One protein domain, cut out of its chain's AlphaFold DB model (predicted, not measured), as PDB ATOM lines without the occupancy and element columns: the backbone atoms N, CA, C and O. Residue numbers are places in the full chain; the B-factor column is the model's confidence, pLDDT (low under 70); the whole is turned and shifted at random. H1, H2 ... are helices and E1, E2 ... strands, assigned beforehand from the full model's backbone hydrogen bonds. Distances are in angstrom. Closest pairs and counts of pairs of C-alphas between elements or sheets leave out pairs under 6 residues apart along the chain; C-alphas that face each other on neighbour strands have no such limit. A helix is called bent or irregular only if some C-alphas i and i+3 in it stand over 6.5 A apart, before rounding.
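AT A GLANCE: This is residues 6 to 107 of the 120 residues of an uncharacterized protein of Mycolicibacterium conceptionense (UniProt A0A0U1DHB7). Two helices, H1 and H2, pack on each other at a slant; a two-stranded hairpin, E1 and E2, lies toward the end of H1, and residues 78 to 99 lead from it back past the helices to the short H3 at the far end. The printed part has 102 residues, with 43 in named elements, under half, in the order H1, H2, E1, E2, H3. The class is mixed, helices and strands, and the one sheet, E1 - E2, is antiparallel. The whole is compact, with a radius of gyration of the C-alphas of 14.5 A and spans of 42 by 33 by 26 A.

HOW THE PARTS SIT: H1, residues 6 to 19, and H2, residues 33 to 45, touch, closest at the C-alphas of Met 12 and Ala 40, 4.9 A apart. They run opposite ways at a steep tilt of 45 degrees. Between them residues 22 to 23 pair with residues 29 to 30, antiparallel. E1, residues 57 to 61, and E2, residues 73 to 77, form a hairpin at 143 degrees, with N 58 and O 76 within hydrogen-bond range at 2.8 A. H3, residues 100 to 105, touches no helix; it is only just apart from H2, closest 8.1 A. Each O i to N i+4 pair is within hydrogen-bond range in H1 and H3, and 7 of 9 in H2.

IN THESE COORDINATES: H1 begins at C-alpha 6 (-3.841, -17.282, -15.733) and is 19.7 A long. H2 is 20.3 A long and irregular, C-alphas 34 and 37 being 7.2 A apart. E1 measures 13.0 A and E2 13.2 A. H3, 8.5 A long, ends at C-alpha 105 (6.527, -28.217, -6.502).

THE WHOLE: The C-alphas farthest apart, of Glu 84 and Asp 105, are 43.7 A apart. The printed part has no cut, and its four links are long. Residues 95 to 100 and 102 to 107 are under pLDDT 70.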
ATOM      1  N   GLN A   6      -4.428 -18.364 -14.940       85.31
ATOM      2  CA  GLN A   6      -3.841 -17.282 -15.733       85.31
ATOM      3  C   GLN A   6      -4.013 -15.918 -15.057       85.31
ATOM      4  O   GLN A   6      -3.068 -15.139 -15.022       85.31
ATOM      5  N   GLU A   7      -5.165 -15.668 -14.431       87.62
ATOM      6  CA  GLU A   7      -5.416 -14.419 -13.703       87.62
ATOM      7  C   GLU A   7      -4.434 -14.248 -12.534       87.62
ATOM      8  O   GLU A   7      -3.920 -13.153 -12.312       87.62
ATOM      9  N   LEU A   8      -4.103 -15.339 -11.831       87.31
ATOM     10  CA  LEU A   8      -3.099 -15.332 -10.760       87.31
ATOM     11  C   LEU A   8      -1.677 -15.066 -11.274       87.31
ATOM     12  O   LEU A   8      -0.902 -14.391 -10.598       87.31
ATOM     13  N   ILE A   9      -1.326 -15.600 -12.446       86.50
ATOM     14  CA  ILE A   9      -0.019 -15.375 -13.083       86.50
ATOM     15  C   ILE A   9       0.107 -13.914 -13.506       86.50
ATOM     16  O   ILE A   9       1.100 -13.259 -13.193       86.50
ATOM     17  N   ASP A  10      -0.923 -13.381 -14.156       91.44
ATOM     18  CA  ASP A  10      -0.913 -12.002 -14.623       91.44
ATOM     19  C   ASP A  10      -0.848 -11.025 -13.435       91.44
ATOM     20  O   ASP A  10      -0.080 -10.061 -13.466       91.44
ATOM     21  N   ALA A  11      -1.588 -11.304 -12.353       93.69
ATOM     22  CA  ALA A  11      -1.510 -10.536 -11.111       93.69
ATOM     23  C   ALA A  11      -0.119 -10.636 -10.467       93.69
ATOM     24  O   ALA A  11       0.446  -9.623 -10.060       93.69
ATOM     25  N   MET A  12       0.483 -11.830 -10.419       94.12
ATOM     26  CA  MET A  12       1.854 -12.012  -9.935       94.12
ATOM     27  C   MET A  12       2.850 -11.168 -10.736       94.12
ATOM     28  O   MET A  12       3.706 -10.528 -10.130       94.12
ATOM     29  N   HIS A  13       2.763 -11.154 -12.068       92.19
ATOM     30  CA  HIS A  13       3.667 -10.363 -12.903       92.19
ATOM     31  C   HIS A  13       3.529  -8.866 -12.613       92.19
ATOM     32  O   HIS A  13       4.528  -8.203 -12.325       92.19
ATOM     33  N   ARG A  14       2.291  -8.352 -12.569       94.25
ATOM     34  CA  ARG A  14       2.019  -6.951 -12.203       94.25
ATOM     35  C   ARG A  14       2.556  -6.604 -10.817       94.25
ATOM     36  O   ARG A  14       3.212  -5.579 -10.643       94.25
ATOM     37  N   LEU A  15       2.316  -7.468  -9.832       95.00
ATOM     38  CA  LEU A  15       2.785  -7.280  -8.460       95.00
ATOM     39  C   LEU A  15       4.311  -7.327  -8.366       95.00
ATOM     40  O   LEU A  15       4.898  -6.518  -7.654       95.00
ATOM     41  N   ALA A  16       4.971  -8.238  -9.078       92.75
ATOM     42  CA  ALA A  16       6.427  -8.315  -9.094       92.75
ATOM     43  C   ALA A  16       7.041  -7.045  -9.693       92.75
ATOM     44  O   ALA A  16       7.989  -6.500  -9.130       92.75
ATOM     45  N   ASP A  17       6.462  -6.525 -10.774       90.38
ATOM     46  CA  ASP A  17       6.883  -5.254 -11.360       90.38
ATOM     47  C   ASP A  17       6.631  -4.057 -10.436       90.38
ATOM     48  O   ASP A  17       7.471  -3.156 -10.367       90.38
ATOM     49  N   ALA A  18       5.529  -4.066  -9.681       92.06
ATOM     50  CA  ALA A  18       5.232  -3.060  -8.660       92.06
ATOM     51  C   ALA A  18       6.181  -3.115  -7.450       92.06
ATOM     52  O   ALA A  18       6.436  -2.103  -6.801       92.06
ATOM     53  N   LEU A  19       6.716  -4.298  -7.147       91.31
ATOM     54  CA  LEU A  19       7.626  -4.545  -6.029       91.31
ATOM     55  C   LEU A  19       9.112  -4.454  -6.432       91.31
ATOM     56  O   LEU A  19       9.997  -4.581  -5.585       91.31
ATOM     57  N   MET A  20       9.431  -4.234  -7.709       88.38
ATOM     58  CA  MET A  20      10.816  -4.080  -8.154       88.38
ATOM     59  C   MET A  20      11.360  -2.701  -7.752       88.38
ATOM     60  O   MET A  20      10.773  -1.673  -8.087       88.38
ATOM     61  N   PHE A  21      12.506  -2.674  -7.064       86.31
ATOM     62  CA  PHE A  21      13.116  -1.443  -6.537       86.31
ATOM     63  C   PHE A  21      12.131  -0.612  -5.694       86.31
ATOM     64  O   PHE A  21      11.923   0.567  -5.960       86.31
ATOM     65  N   MET A  22      11.489  -1.232  -4.697       88.25
ATOM     66  CA  MET A  22      10.453  -0.587  -3.878       88.25
ATOM     67  C   MET A  22      10.951   0.711  -3.253       88.25
ATOM     68  O   MET A  22      12.040   0.743  -2.676       88.25
ATOM     69  N   ARG A  23      10.121   1.754  -3.287       84.06
ATOM     70  CA  ARG A  23      10.385   2.994  -2.561       84.06
ATOM     71  C   ARG A  23       9.815   2.918  -1.150       84.06
ATOM     72  O   ARG A  23       8.608   2.765  -0.976       84.06
ATOM     73  N   GLY A  24      10.685   3.024  -0.153       79.75
ATOM     74  CA  GLY A  24      10.285   3.096   1.244       79.75
ATOM     75  C   GLY A  24       9.828   4.499   1.663       79.75
ATOM     76  O   GLY A  24       9.981   5.471   0.914       79.75
ATOM     77  N   PRO A  25       9.250   4.635   2.869       77.88
ATOM     78  CA  PRO A  25       8.677   5.891   3.352       77.88
ATOM     79  C   PRO A  25       9.721   6.989   3.590       77.88
ATOM     80  O   PRO A  25       9.352   8.158   3.675       77.88
ATOM     81  N   THR A  26      11.010   6.642   3.685       79.88
ATOM     82  CA  THR A  26      12.104   7.616   3.826       79.88
ATOM     83  C   THR A  26      12.785   7.951   2.495       79.88
ATOM     84  O   THR A  26      13.754   8.706   2.466       79.88
ATOM     85  N   GLY A  27      12.247   7.449   1.376       73.12
ATOM     86  CA  GLY A  27      12.752   7.693   0.024       73.12
ATOM     87  C   GLY A  27      13.855   6.731  -0.415       73.12
ATOM     88  O   GLY A  27      14.382   6.873  -1.518       73.12
ATOM     89  N   GLU A  28      14.198   5.746   0.413       83.31
ATOM     90  CA  GLU A  28      15.117   4.677   0.061       83.31
ATOM     91  C   GLU A  28      14.544   3.789  -1.053       83.31
ATOM     92  O   GLU A  28      13.338   3.548  -1.107       83.31
ATOM     93  N   LEU A  29      15.411   3.284  -1.935       81.88
ATOM     94  CA  LEU A  29      15.057   2.258  -2.917       81.88
ATOM     95  C   LEU A  29      15.593   0.906  -2.447       81.88
ATOM     96  O   LEU A  29      16.792   0.749  -2.216       81.88
ATOM     97  N   LEU A  30      14.699  -0.070  -2.318       83.81
ATOM     98  CA  LEU A  30      14.995  -1.403  -1.813       83.81
ATOM     99  C   LEU A  30      14.870  -2.435  -2.928       83.81
ATOM    100  O   LEU A  30      13.815  -2.606  -3.542       83.81
ATOM    101  N   PHE A  31      15.951  -3.170  -3.164       82.56
ATOM    102  CA  PHE A  31      15.936  -4.310  -4.066       82.56
ATOM    103  C   PHE A  31      15.520  -5.578  -3.308       82.56
ATOM    104  O   PHE A  31      16.206  -6.007  -2.383       82.56
ATOM    105  N   VAL A  32      14.392  -6.178  -3.703       78.44
ATOM    106  CA  VAL A  32      13.828  -7.391  -3.072       78.44
ATOM    107  C   VAL A  32      14.595  -8.661  -3.470       78.44
ATOM    108  O   VAL A  32      14.605  -9.645  -2.729       78.44
ATOM    109  N   GLY A  33      15.274  -8.643  -4.621       80.06
ATOM    110  CA  GLY A  33      16.092  -9.754  -5.103       80.06
ATOM    111  C   GLY A  33      15.305 -11.037  -5.365       80.06
ATOM    112  O   GLY A  33      14.167 -11.012  -5.826       80.06
ATOM    113  N   GLU A  34      15.924 -12.176  -5.062       80.75
ATOM    114  CA  GLU A  34      15.450 -13.516  -5.442       80.75
ATOM    115  C   GLU A  34      14.119 -13.942  -4.800       80.75
ATOM    116  O   GLU A  34      13.543 -14.951  -5.203       80.75
ATOM    117  N   LYS A  35      13.631 -13.212  -3.785       83.06
ATOM    118  CA  LYS A  35      12.354 -13.502  -3.106       83.06
ATOM    119  C   LYS A  35      11.140 -12.854  -3.769       83.06
ATOM    120  O   LYS A  35      10.005 -13.136  -3.380       83.06
ATOM    121  N   LEU A  36      11.374 -11.984  -4.747       88.69
ATOM    122  CA  LEU A  36      10.333 -11.213  -5.410       88.69
ATOM    123  C   LEU A  36       9.232 -12.094  -6.037       88.69
ATOM    124  O   LEU A  36       8.062 -11.840  -5.733       88.69
ATOM    125  N   PRO A  37       9.542 -13.164  -6.803       86.88
ATOM    126  CA  PRO A  37       8.504 -14.002  -7.405       86.88
ATOM    127  C   PRO A  37       7.615 -14.697  -6.365       86.88
ATOM    128  O   PRO A  37       6.402 -14.786  -6.538       86.88
ATOM    129  N   GLN A  38       8.189 -15.168  -5.251       87.12
ATOM    130  CA  GLN A  38       7.441 -15.880  -4.210       87.12
ATOM    131  C   GLN A  38       6.525 -14.936  -3.422       87.12
ATOM    132  O   GLN A  38       5.416 -15.334  -3.062       87.12
ATOM    133  N   ILE A  39       6.966 -13.697  -3.169       91.19
ATOM    134  CA  ILE A  39       6.149 -12.668  -2.508       91.19
ATOM    135  C   ILE A  39       4.983 -12.267  -3.414       91.19
ATOM    136  O   ILE A  39       3.834 -12.316  -2.977       91.19
ATOM    137  N   ALA A  40       5.260 -11.938  -4.678       93.00
ATOM    138  CA  ALA A  40       4.234 -11.547  -5.643       93.00
ATOM    139  C   ALA A  40       3.191 -12.658  -5.849       93.00
ATOM    140  O   ALA A  40       1.990 -12.404  -5.799       93.00
ATOM    141  N   TRP A  41       3.636 -13.912  -5.973       92.00
ATOM    142  CA  TRP A  41       2.741 -15.063  -6.088       92.00
ATOM    143  C   TRP A  41       1.909 -15.311  -4.822       92.00
ATOM    144  O   TRP A  41       0.755 -15.740  -4.888       92.00
ATOM    145  N   HIS A  42       2.470 -15.069  -3.636       92.88
ATOM    146  CA  HIS A  42       1.697 -15.150  -2.399       92.88
ATOM    147  C   HIS A  42       0.598 -14.084  -2.358       92.88
ATOM    148  O   HIS A  42      -0.552 -14.425  -2.094       92.88
ATOM    149  N   LEU A  43       0.930 -12.835  -2.689       94.75
ATOM    150  CA  LEU A  43      -0.017 -11.722  -2.728       94.75
ATOM    151  C   LEU A  43      -1.137 -11.946  -3.754       94.75
ATOM    152  O   LEU A  43      -2.304 -11.776  -3.407       94.75
ATOM    153  N   ALA A  44      -0.811 -12.423  -4.961       92.69
ATOM    154  CA  ALA A  44      -1.804 -12.757  -5.984       92.69
ATOM    155  C   ALA A  44      -2.827 -13.790  -5.473       92.69
ATOM    156  O   ALA A  44      -4.035 -13.605  -5.600       92.69
ATOM    157  N   ARG A  45      -2.365 -14.850  -4.795       90.62
ATOM    158  CA  ARG A  45      -3.253 -15.862  -4.186       90.62
ATOM    159  C   ARG A  45      -4.081 -15.331  -3.017       90.62
ATOM    160  O   ARG A  45      -5.124 -15.900  -2.710       90.62
ATOM    161  N   CYS A  46      -3.634 -14.260  -2.368       93.56
ATOM    162  CA  CYS A  46      -4.420 -13.532  -1.373       93.56
ATOM    163  C   CYS A  46      -5.462 -12.592  -2.005       93.56
ATOM    164  O   CYS A  46      -6.180 -11.918  -1.270       93.56
ATOM    165  N   GLY A  47      -5.559 -12.550  -3.338       91.19
ATOM    166  CA  GLY A  47      -6.466 -11.674  -4.073       91.19
ATOM    167  C   GLY A  47      -5.952 -10.242  -4.221       91.19
ATOM    168  O   GLY A  47      -6.746  -9.352  -4.515       91.19
ATOM    169  N   ALA A  48      -4.659  -9.998  -3.982       95.62
ATOM    170  CA  ALA A  48      -4.056  -8.700  -4.253       95.62
ATOM    171  C   ALA A  48      -3.770  -8.538  -5.752       95.62
ATOM    172  O   ALA A  48      -3.405  -9.499  -6.426       95.62
ATOM    173  N   ASP A  49      -3.882  -7.305  -6.241       95.69
ATOM    174  CA  ASP A  49      -3.515  -6.912  -7.601       95.69
ATOM    175  C   ASP A  49      -3.127  -5.422  -7.629       95.69
ATOM    176  O   ASP A  49      -3.282  -4.696  -6.639       95.69
ATOM    177  N   VAL A  50      -2.614  -4.963  -8.767       94.19
ATOM    178  CA  VAL A  50      -2.344  -3.556  -9.053       94.19
ATOM    179  C   VAL A  50      -3.580  -2.928  -9.691       94.19
ATOM    180  O   VAL A  50      -4.053  -3.364 -10.736       94.19
ATOM    181  N   HIS A  51      -4.078  -1.865  -9.065       94.19
ATOM    182  CA  HIS A  51      -5.208  -1.075  -9.544       94.19
ATOM    183  C   HIS A  51      -4.707   0.303  -9.979       94.19
ATOM    184  O   HIS A  51      -4.487   1.177  -9.135       94.19
ATOM    185  N   GLU A  52      -4.470   0.485 -11.280       89.50
ATOM    186  CA  GLU A  52      -3.885   1.714 -11.837       89.50
ATOM    187  C   GLU A  52      -4.690   2.966 -11.468       89.50
ATOM    188  O   GLU A  52      -4.114   4.001 -11.146       89.50
ATOM    189  N   GLU A  53      -6.019   2.857 -11.405       93.19
ATOM    190  CA  GLU A  53      -6.913   3.965 -11.065       93.19
ATOM    191  C   GLU A  53      -6.797   4.426  -9.603       93.19
ATOM    192  O   GLU A  53      -7.328   5.472  -9.231       93.19
ATOM    193  N   ARG A  54      -6.114   3.642  -8.764       94.25
ATOM    194  CA  ARG A  54      -5.867   3.924  -7.343       94.25
ATOM    195  C   ARG A  54      -4.396   4.207  -7.052       94.25
ATOM    196  O   ARG A  54      -4.050   4.480  -5.901       94.25
ATOM    197  N   ALA A  55      -3.525   4.102  -8.054       92.38
ATOM    198  CA  ALA A  55      -2.095   4.283  -7.882       92.38
ATOM    199  C   ALA A  55      -1.751   5.759  -7.627       92.38
ATOM    200  O   ALA A  55      -2.294   6.666  -8.251       92.38
ATOM    201  N   VAL A  56      -0.811   5.996  -6.711       92.62
ATOM    202  CA  VAL A  56      -0.274   7.339  -6.407       92.62
ATOM    203  C   VAL A  56       1.152   7.537  -6.923       92.62
ATOM    204  O   VAL A  56       1.636   8.664  -6.998       92.62
ATOM    205  N   ILE A  57       1.812   6.447  -7.319       91.94
ATOM    206  CA  ILE A  57       3.135   6.434  -7.947       91.94
ATOM    207  C   ILE A  57       3.118   5.569  -9.211       91.94
ATOM    208  O   ILE A  57       2.327   4.635  -9.314       91.94
ATOM    209  N   LYS A  58       4.026   5.857 -10.144       91.25
ATOM    210  CA  LYS A  58       4.304   5.055 -11.338       91.25
ATOM    211  C   LYS A  58       5.796   4.778 -11.479       91.25
ATOM    212  O   LYS A  58       6.632   5.565 -11.024       91.25
ATOM    213  N   ALA A  59       6.114   3.665 -12.132       90.06
ATOM    214  CA  ALA A  59       7.483   3.336 -12.495       90.06
ATOM    215  C   ALA A  59       7.999   4.338 -13.533       90.06
ATOM    216  O   ALA A  59       7.323   4.635 -14.518       90.06
ATOM    217  N   ARG A  60       9.218   4.830 -13.331       88.06
ATOM    218  CA  ARG A  60       9.938   5.665 -14.286       88.06
ATOM    219  C   ARG A  60      11.244   4.978 -14.676       88.06
ATOM    220  O   ARG A  60      12.019   4.614 -13.790       88.06
ATOM    221  N   PRO A  61      11.527   4.829 -15.975       83.00
ATOM    222  CA  PRO A  61      12.795   4.271 -16.407       83.00
ATOM    223  C   PRO A  61      13.980   5.155 -16.006       83.00
ATOM    224  O   PRO A  61      13.915   6.383 -16.104       83.00
ATOM    225  N   VAL A  62      15.080   4.527 -15.589       82.00
ATOM    226  CA  VAL A  62      16.352   5.210 -15.331       82.00
ATOM    227  C   VAL A  62      17.354   4.801 -16.412       82.00
ATOM    228  O   VAL A  62      17.466   3.612 -16.708       82.00
ATOM    229  N   PRO A  63      18.094   5.748 -17.023       78.69
ATOM    230  CA  PRO A  63      19.120   5.408 -18.003       78.69
ATOM    231  C   PRO A  63      20.176   4.493 -17.395       78.69
ATOM    232  O   PRO A  63      20.708   4.806 -16.328       78.69
ATOM    233  N   ASN A  64      20.523   3.415 -18.095       78.06
ATOM    234  CA  ASN A  64      21.609   2.538 -17.676       78.06
ATOM    235  C   ASN A  64      22.931   3.326 -17.594       78.06
ATOM    236  O   ASN A  64      23.340   3.988 -18.550       78.06
ATOM    237  N   ARG A  65      23.624   3.242 -16.453       77.50
ATOM    238  CA  ARG A  65      24.959   3.832 -16.257       77.50
ATOM    239  C   ARG A  65      25.954   2.777 -15.777       77.50
ATOM    240  O   ARG A  65      25.555   1.852 -15.067       77.50
ATOM    241  N   PRO A  66      27.254   2.914 -16.098       77.56
ATOM    242  CA  PRO A  66      28.284   2.044 -15.540       77.56
ATOM    243  C   PRO A  66      28.204   1.999 -14.007       77.56
ATOM    244  O   PRO A  66      28.144   3.041 -13.356       77.56
ATOM    245  N   GLY A  67      28.187   0.791 -13.438       73.50
ATOM    246  CA  GLY A  67      28.067   0.580 -11.992       73.50
ATOM    247  C   GLY A  67      26.638   0.608 -11.435       73.50
ATOM    248  O   GLY A  67      26.471   0.409 -10.234       73.50
ATOM    249  N   GLN A  68      25.611   0.819 -12.267       73.12
ATOM    250  CA  GLN A  68      24.208   0.637 -11.879       73.12
ATOM    251  C   GLN A  68      23.703  -0.757 -12.261       73.12
ATOM    252  O   GLN A  68      24.154  -1.351 -13.241       73.12
ATOM    253  N   MET A  69      22.749  -1.276 -11.485       71.25
ATOM    254  CA  MET A  69      22.030  -2.495 -11.847       71.25
ATOM    255  C   MET A  69      21.196  -2.228 -13.106       71.25
ATOM    256  O   MET A  69      20.476  -1.231 -13.170       71.25
ATOM    257  N   ALA A  70      21.309  -3.102 -14.107       70.00
ATOM    258  CA  ALA A  70      20.537  -2.980 -15.338       70.00
ATOM    259  C   ALA A  70      19.030  -3.039 -15.044       70.00
ATOM    260  O   ALA A  70      18.591  -3.816 -14.194       70.00
ATOM    261  N   GLY A  71      18.246  -2.216 -15.745       71.25
ATOM    262  CA  GLY A  71      16.790  -2.171 -15.568       71.25
ATOM    263  C   GLY A  71      16.338  -1.484 -14.276       71.25
ATOM    264  O   GLY A  71      15.202  -1.685 -13.842       71.25
ATOM    265  N   MET A  72      17.209  -0.680 -13.649       79.00
ATOM    266  CA  MET A  72      16.822   0.152 -12.512       79.00
ATOM    267  C   MET A  72      15.668   1.076 -12.910       79.00
ATOM    268  O   MET A  72      15.707   1.755 -13.937       79.00
ATOM    269  N   ARG A  73      14.637   1.110 -12.069       84.06
ATOM    270  CA  ARG A  73      13.495   2.009 -12.211       84.06
ATOM    271  C   ARG A  73      13.376   2.873 -10.968       84.06
ATOM    272  O   ARG A  73      13.709   2.445  -9.864       84.06
ATOM    273  N   ASP A  74      12.921   4.094 -11.177       86.25
ATOM    274  CA  ASP A  74      12.511   5.000 -10.117       86.25
ATOM    275  C   ASP A  74      10.989   4.927  -9.938       86.25
ATOM    276  O   ASP A  74      10.272   4.409 -10.795       86.25
ATOM    277  N   TRP A  75      10.495   5.468  -8.833       90.50
ATOM    278  CA  TRP A  75       9.074   5.553  -8.521       90.50
ATOM    279  C   TRP A  75       8.716   7.009  -8.271       90.50
ATOM    280  O   TRP A  75       9.169   7.614  -7.298       90.50
ATOM    281  N   VAL A  76       7.914   7.571  -9.170       90.38
ATOM    282  CA  VAL A  76       7.543   8.991  -9.169       90.38
ATOM    283  C   VAL A  76       6.034   9.146  -9.019       90.38
ATOM    284  O   VAL A  76       5.312   8.205  -9.346       90.38
ATOM    285  N   PRO A  77       5.529  10.301  -8.558       91.69
ATOM    286  CA  PRO A  77       4.094  10.581  -8.568       91.69
ATOM    287  C   PRO A  77       3.454  10.322  -9.943       91.69
ATOM    288  O   PRO A  77       4.065  10.587 -10.979       91.69
ATOM    289  N   VAL A  78       2.227   9.789  -9.970       92.38
ATOM    290  CA  VAL A  78       1.528   9.448 -11.231       92.38
ATOM    291  C   VAL A  78       1.326  10.645 -12.164       92.38
ATOM    292  O   VAL A  78       1.325  10.475 -13.382       92.38
ATOM    293  N   ASP A  79       1.209  11.849 -11.602       91.06
ATOM    294  CA  ASP A  79       1.009  13.114 -12.314       91.06
ATOM    295  C   ASP A  79       2.301  13.712 -12.888       91.06
ATOM    296  O   ASP A  79       2.254  14.659 -13.676       91.06
ATOM    297  N   TRP A  80       3.465  13.166 -12.534       91.06
ATOM    298  CA  TRP A  80       4.725  13.628 -13.096       91.06
ATOM    299  C   TRP A  80       4.822  13.299 -14.593       91.06
ATOM    300  O   TRP A  80       4.451  12.196 -15.006       91.06
ATOM    301  N   PRO A  81       5.381  14.204 -15.418       88.38
ATOM    302  CA  PRO A  81       5.508  13.980 -16.853       88.38
ATOM    303  C   PRO A  81       6.414  12.783 -17.146       88.38
ATOM    304  O   PRO A  81       7.387  12.534 -16.424       88.38
ATOM    305  N   ASP A  82       6.108  12.042 -18.206       83.81
ATOM    306  CA  ASP A  82       6.998  10.982 -18.672       83.81
ATOM    307  C   ASP A  82       8.243  11.598 -19.323       83.81
ATOM    308  O   ASP A  82       8.150  12.649 -19.966       83.81
ATOM    309  N   PRO A  83       9.433  11.009 -19.115       78.06
ATOM    310  CA  PRO A  83      10.629  11.477 -19.795       78.06
ATOM    311  C   PRO A  83      10.516  11.208 -21.302       78.06
ATOM    312  O   PRO A  83       9.919  10.216 -21.720       78.06
ATOM    313  N   GLU A  84      11.154  12.058 -22.109       82.69
ATOM    314  CA  GLU A  84      11.472  11.711 -23.500       82.69
ATOM    315  C   GLU A  84      12.173  10.340 -23.530       82.69
ATOM    316  O   GLU A  84      12.992  10.078 -22.641       82.69
ATOM    317  N   PRO A  85      11.889   9.463 -24.509       79.38
ATOM    318  CA  PRO A  85      12.523   8.152 -24.592       79.38
ATOM    319  C   PRO A  85      14.052   8.258 -24.540       79.38
ATOM    320  O   PRO A  85      14.671   8.907 -25.385       79.38
ATOM    321  N   ILE A  86      14.673   7.609 -23.553       78.00
ATOM    322  CA  ILE A  86      16.129   7.600 -23.396       78.00
ATOM    323  C   ILE A  86      16.652   6.245 -23.895       78.00
ATOM    324  O   ILE A  86      16.185   5.204 -23.432       78.00
ATOM    325  N   PRO A  87      17.619   6.211 -24.830       76.56
ATOM    326  CA  PRO A  87      18.186   4.951 -25.300       76.56
ATOM    327  C   PRO A  87      18.739   4.104 -24.147       76.56
ATOM    328  O   PRO A  87      19.519   4.596 -23.327       76.56
ATOM    329  N   GLY A  88      18.345   2.829 -24.092       72.19
ATOM    330  CA  GLY A  88      18.777   1.906 -23.043       72.19
ATOM    331  C   GLY A  88      18.183   2.214 -21.668       72.19
ATOM    332  O   GLY A  88      18.824   1.930 -20.657       72.19
ATOM    333  N   SER A  89      16.999   2.825 -21.618       72.81
ATOM    334  CA  SER A  89      16.207   2.979 -20.400       72.81
ATOM    335  C   SER A  89      14.887   2.205 -20.488       72.81
ATOM    336  O   SER A  89      13.878   2.676 -19.982       72.81
ATOM    337  N   GLU A  90      14.811   1.065 -21.178       76.31
ATOM    338  CA  GLU A  90      13.567   0.290 -21.157       76.31
ATOM    339  C   GLU A  90      13.291  -0.275 -19.753       76.31
ATOM    340  O   GLU A  90      14.204  -0.695 -19.034       76.31
ATOM    341  N   LEU A  91      12.014  -0.303 -19.356       75.38
ATOM    342  CA  LEU A  91      11.603  -1.027 -18.158       75.38
ATOM    343  C   LEU A  91      11.735  -2.526 -18.424       75.38
ATOM    344  O   LEU A  91      11.119  -3.064 -19.341       75.38
ATOM    345  N   VAL A  92      12.536  -3.199 -17.605       74.19
ATOM    346  CA  VAL A  92      12.705  -4.654 -17.658       74.19
ATOM    347  C   VAL A  92      11.767  -5.277 -16.647       74.19
ATOM    348  O   VAL A  92      11.809  -4.877 -15.484       74.19
ATOM    349  N   THR A  93      10.947  -6.246 -17.060       77.69
ATOM    350  CA  THR A  93      10.056  -6.936 -16.123       77.69
ATOM    351  C   THR A  93      10.848  -7.666 -15.037       77.69
ATOM    352  O   THR A  93      11.922  -8.220 -15.281       77.69
ATOM    353  N   ALA A  94      10.334  -7.638 -13.812       72.19
ATOM    354  CA  ALA A  94      11.014  -8.221 -12.664       72.19
ATOM    355  C   ALA A  94      10.971  -9.758 -12.642       72.19
ATOM    356  O   ALA A  94      11.696 -10.401 -11.880       72.19
ATOM    357  N   VAL A  95      10.114 -10.341 -13.475       66.00
ATOM    358  CA  VAL A  95       9.940 -11.776 -13.657       66.00
ATOM    359  C   VAL A  95      10.290 -12.085 -15.104       66.00
ATOM    360  O   VAL A  95       9.583 -11.689 -16.023       66.00
ATOM    361  N   GLY A  96      11.436 -12.730 -15.325       65.50
ATOM    362  CA  GLY A  96      11.756 -13.312 -16.632       65.50
ATOM    363  C   GLY A  96      10.789 -14.453 -16.974       65.50
ATOM    364  O   GLY A  96       9.669 -14.510 -16.473       65.50
ATOM    365  N   GLU A  97      11.213 -15.421 -17.783       64.81
ATOM    366  CA  GLU A  97      10.427 -16.651 -17.929       64.81
ATOM    367  C   GLU A  97      10.334 -17.378 -16.571       64.81
ATOM    368  O   GLU A  97      11.352 -17.720 -15.965       64.81
ATOM    369  N   VAL A  98       9.111 -17.565 -16.062       63.91
ATOM    370  CA  VAL A  98       8.842 -18.207 -14.767       63.91
ATOM    371  C   VAL A  98       8.473 -19.677 -14.972       63.91
ATOM    372  O   VAL A  98       7.476 -19.982 -15.626       63.91
ATOM    373  N   ASP A  99       9.222 -20.591 -14.346       69.75
ATOM    374  CA  ASP A  99       8.862 -22.014 -14.251       69.75
ATOM    375  C   ASP A  99       7.874 -22.239 -13.093       69.75
ATOM    376  O   ASP A  99       8.236 -22.425 -11.926       69.75
ATOM    377  N   LEU A 100       6.589 -22.166 -13.431       63.31
ATOM    378  CA  LEU A 100       5.483 -22.318 -12.488       63.31
ATOM    379  C   LEU A 100       5.392 -23.718 -11.880       63.31
ATOM    380  O   LEU A 100       4.998 -23.828 -10.720       63.31
ATOM    381  N   ASP A 101       5.745 -24.763 -12.625       71.44
ATOM    382  CA  ASP A 101       5.663 -26.134 -12.121       71.44
ATOM    383  C   ASP A 101       6.731 -26.344 -11.041       71.44
ATOM    384  O   ASP A 101       6.414 -26.804  -9.944       71.44
ATOM    385  N   ALA A 102       7.950 -25.844 -11.267       69.06
ATOM    386  CA  ALA A 102       8.992 -25.821 -10.242       69.06
ATOM    387  C   ALA A 102       8.593 -24.987  -9.008       69.06
ATOM    388  O   ALA A 102       8.870 -25.380  -7.871       69.06
ATOM    389  N   MET A 103       7.924 -23.843  -9.196       65.31
ATOM    390  CA  MET A 103       7.454 -23.016  -8.077       65.31
ATOM    391  C   MET A 103       6.344 -23.691  -7.267       65.31
ATOM    392  O   MET A 103       6.348 -23.592  -6.040       65.31
ATOM    393  N   LEU A 104       5.405 -24.371  -7.930       64.25
ATOM    394  CA  LEU A 104       4.337 -25.132  -7.279       64.25
ATOM    395  C   LEU A 104       4.890 -26.361  -6.544       64.25
ATOM    396  O   LEU A 104       4.471 -26.619  -5.414       64.25
ATOM    397  N   ASP A 105       5.862 -27.065  -7.125       65.31
ATOM    398  CA  ASP A 105       6.527 -28.217  -6.502       65.31
ATOM    399  C   ASP A 105       7.384 -27.823  -5.288       65.31
ATOM    400  O   ASP A 105       7.455 -28.559  -4.301       65.31
ATOM    401  N   ALA A 106       7.991 -26.632  -5.308       56.62
ATOM    402  CA  ALA A 106       8.778 -26.099  -4.194       56.62
ATOM    403  C   ALA A 106       7.924 -25.616  -3.004       56.62
ATOM    404  O   ALA A 106       8.464 -25.274  -1.945       56.62
ATOM    405  N   MET A 107       6.595 -25.558  -3.146       51.59
ATOM    406  CA  MET A 107       5.708 -25.062  -2.101       51.59
ATOM    407  C   MET A 107       5.327 -26.157  -1.095       51.59
ATOM    408  O   MET A 107       4.639 -27.117  -1.441       51.59
TER     409      MET A 107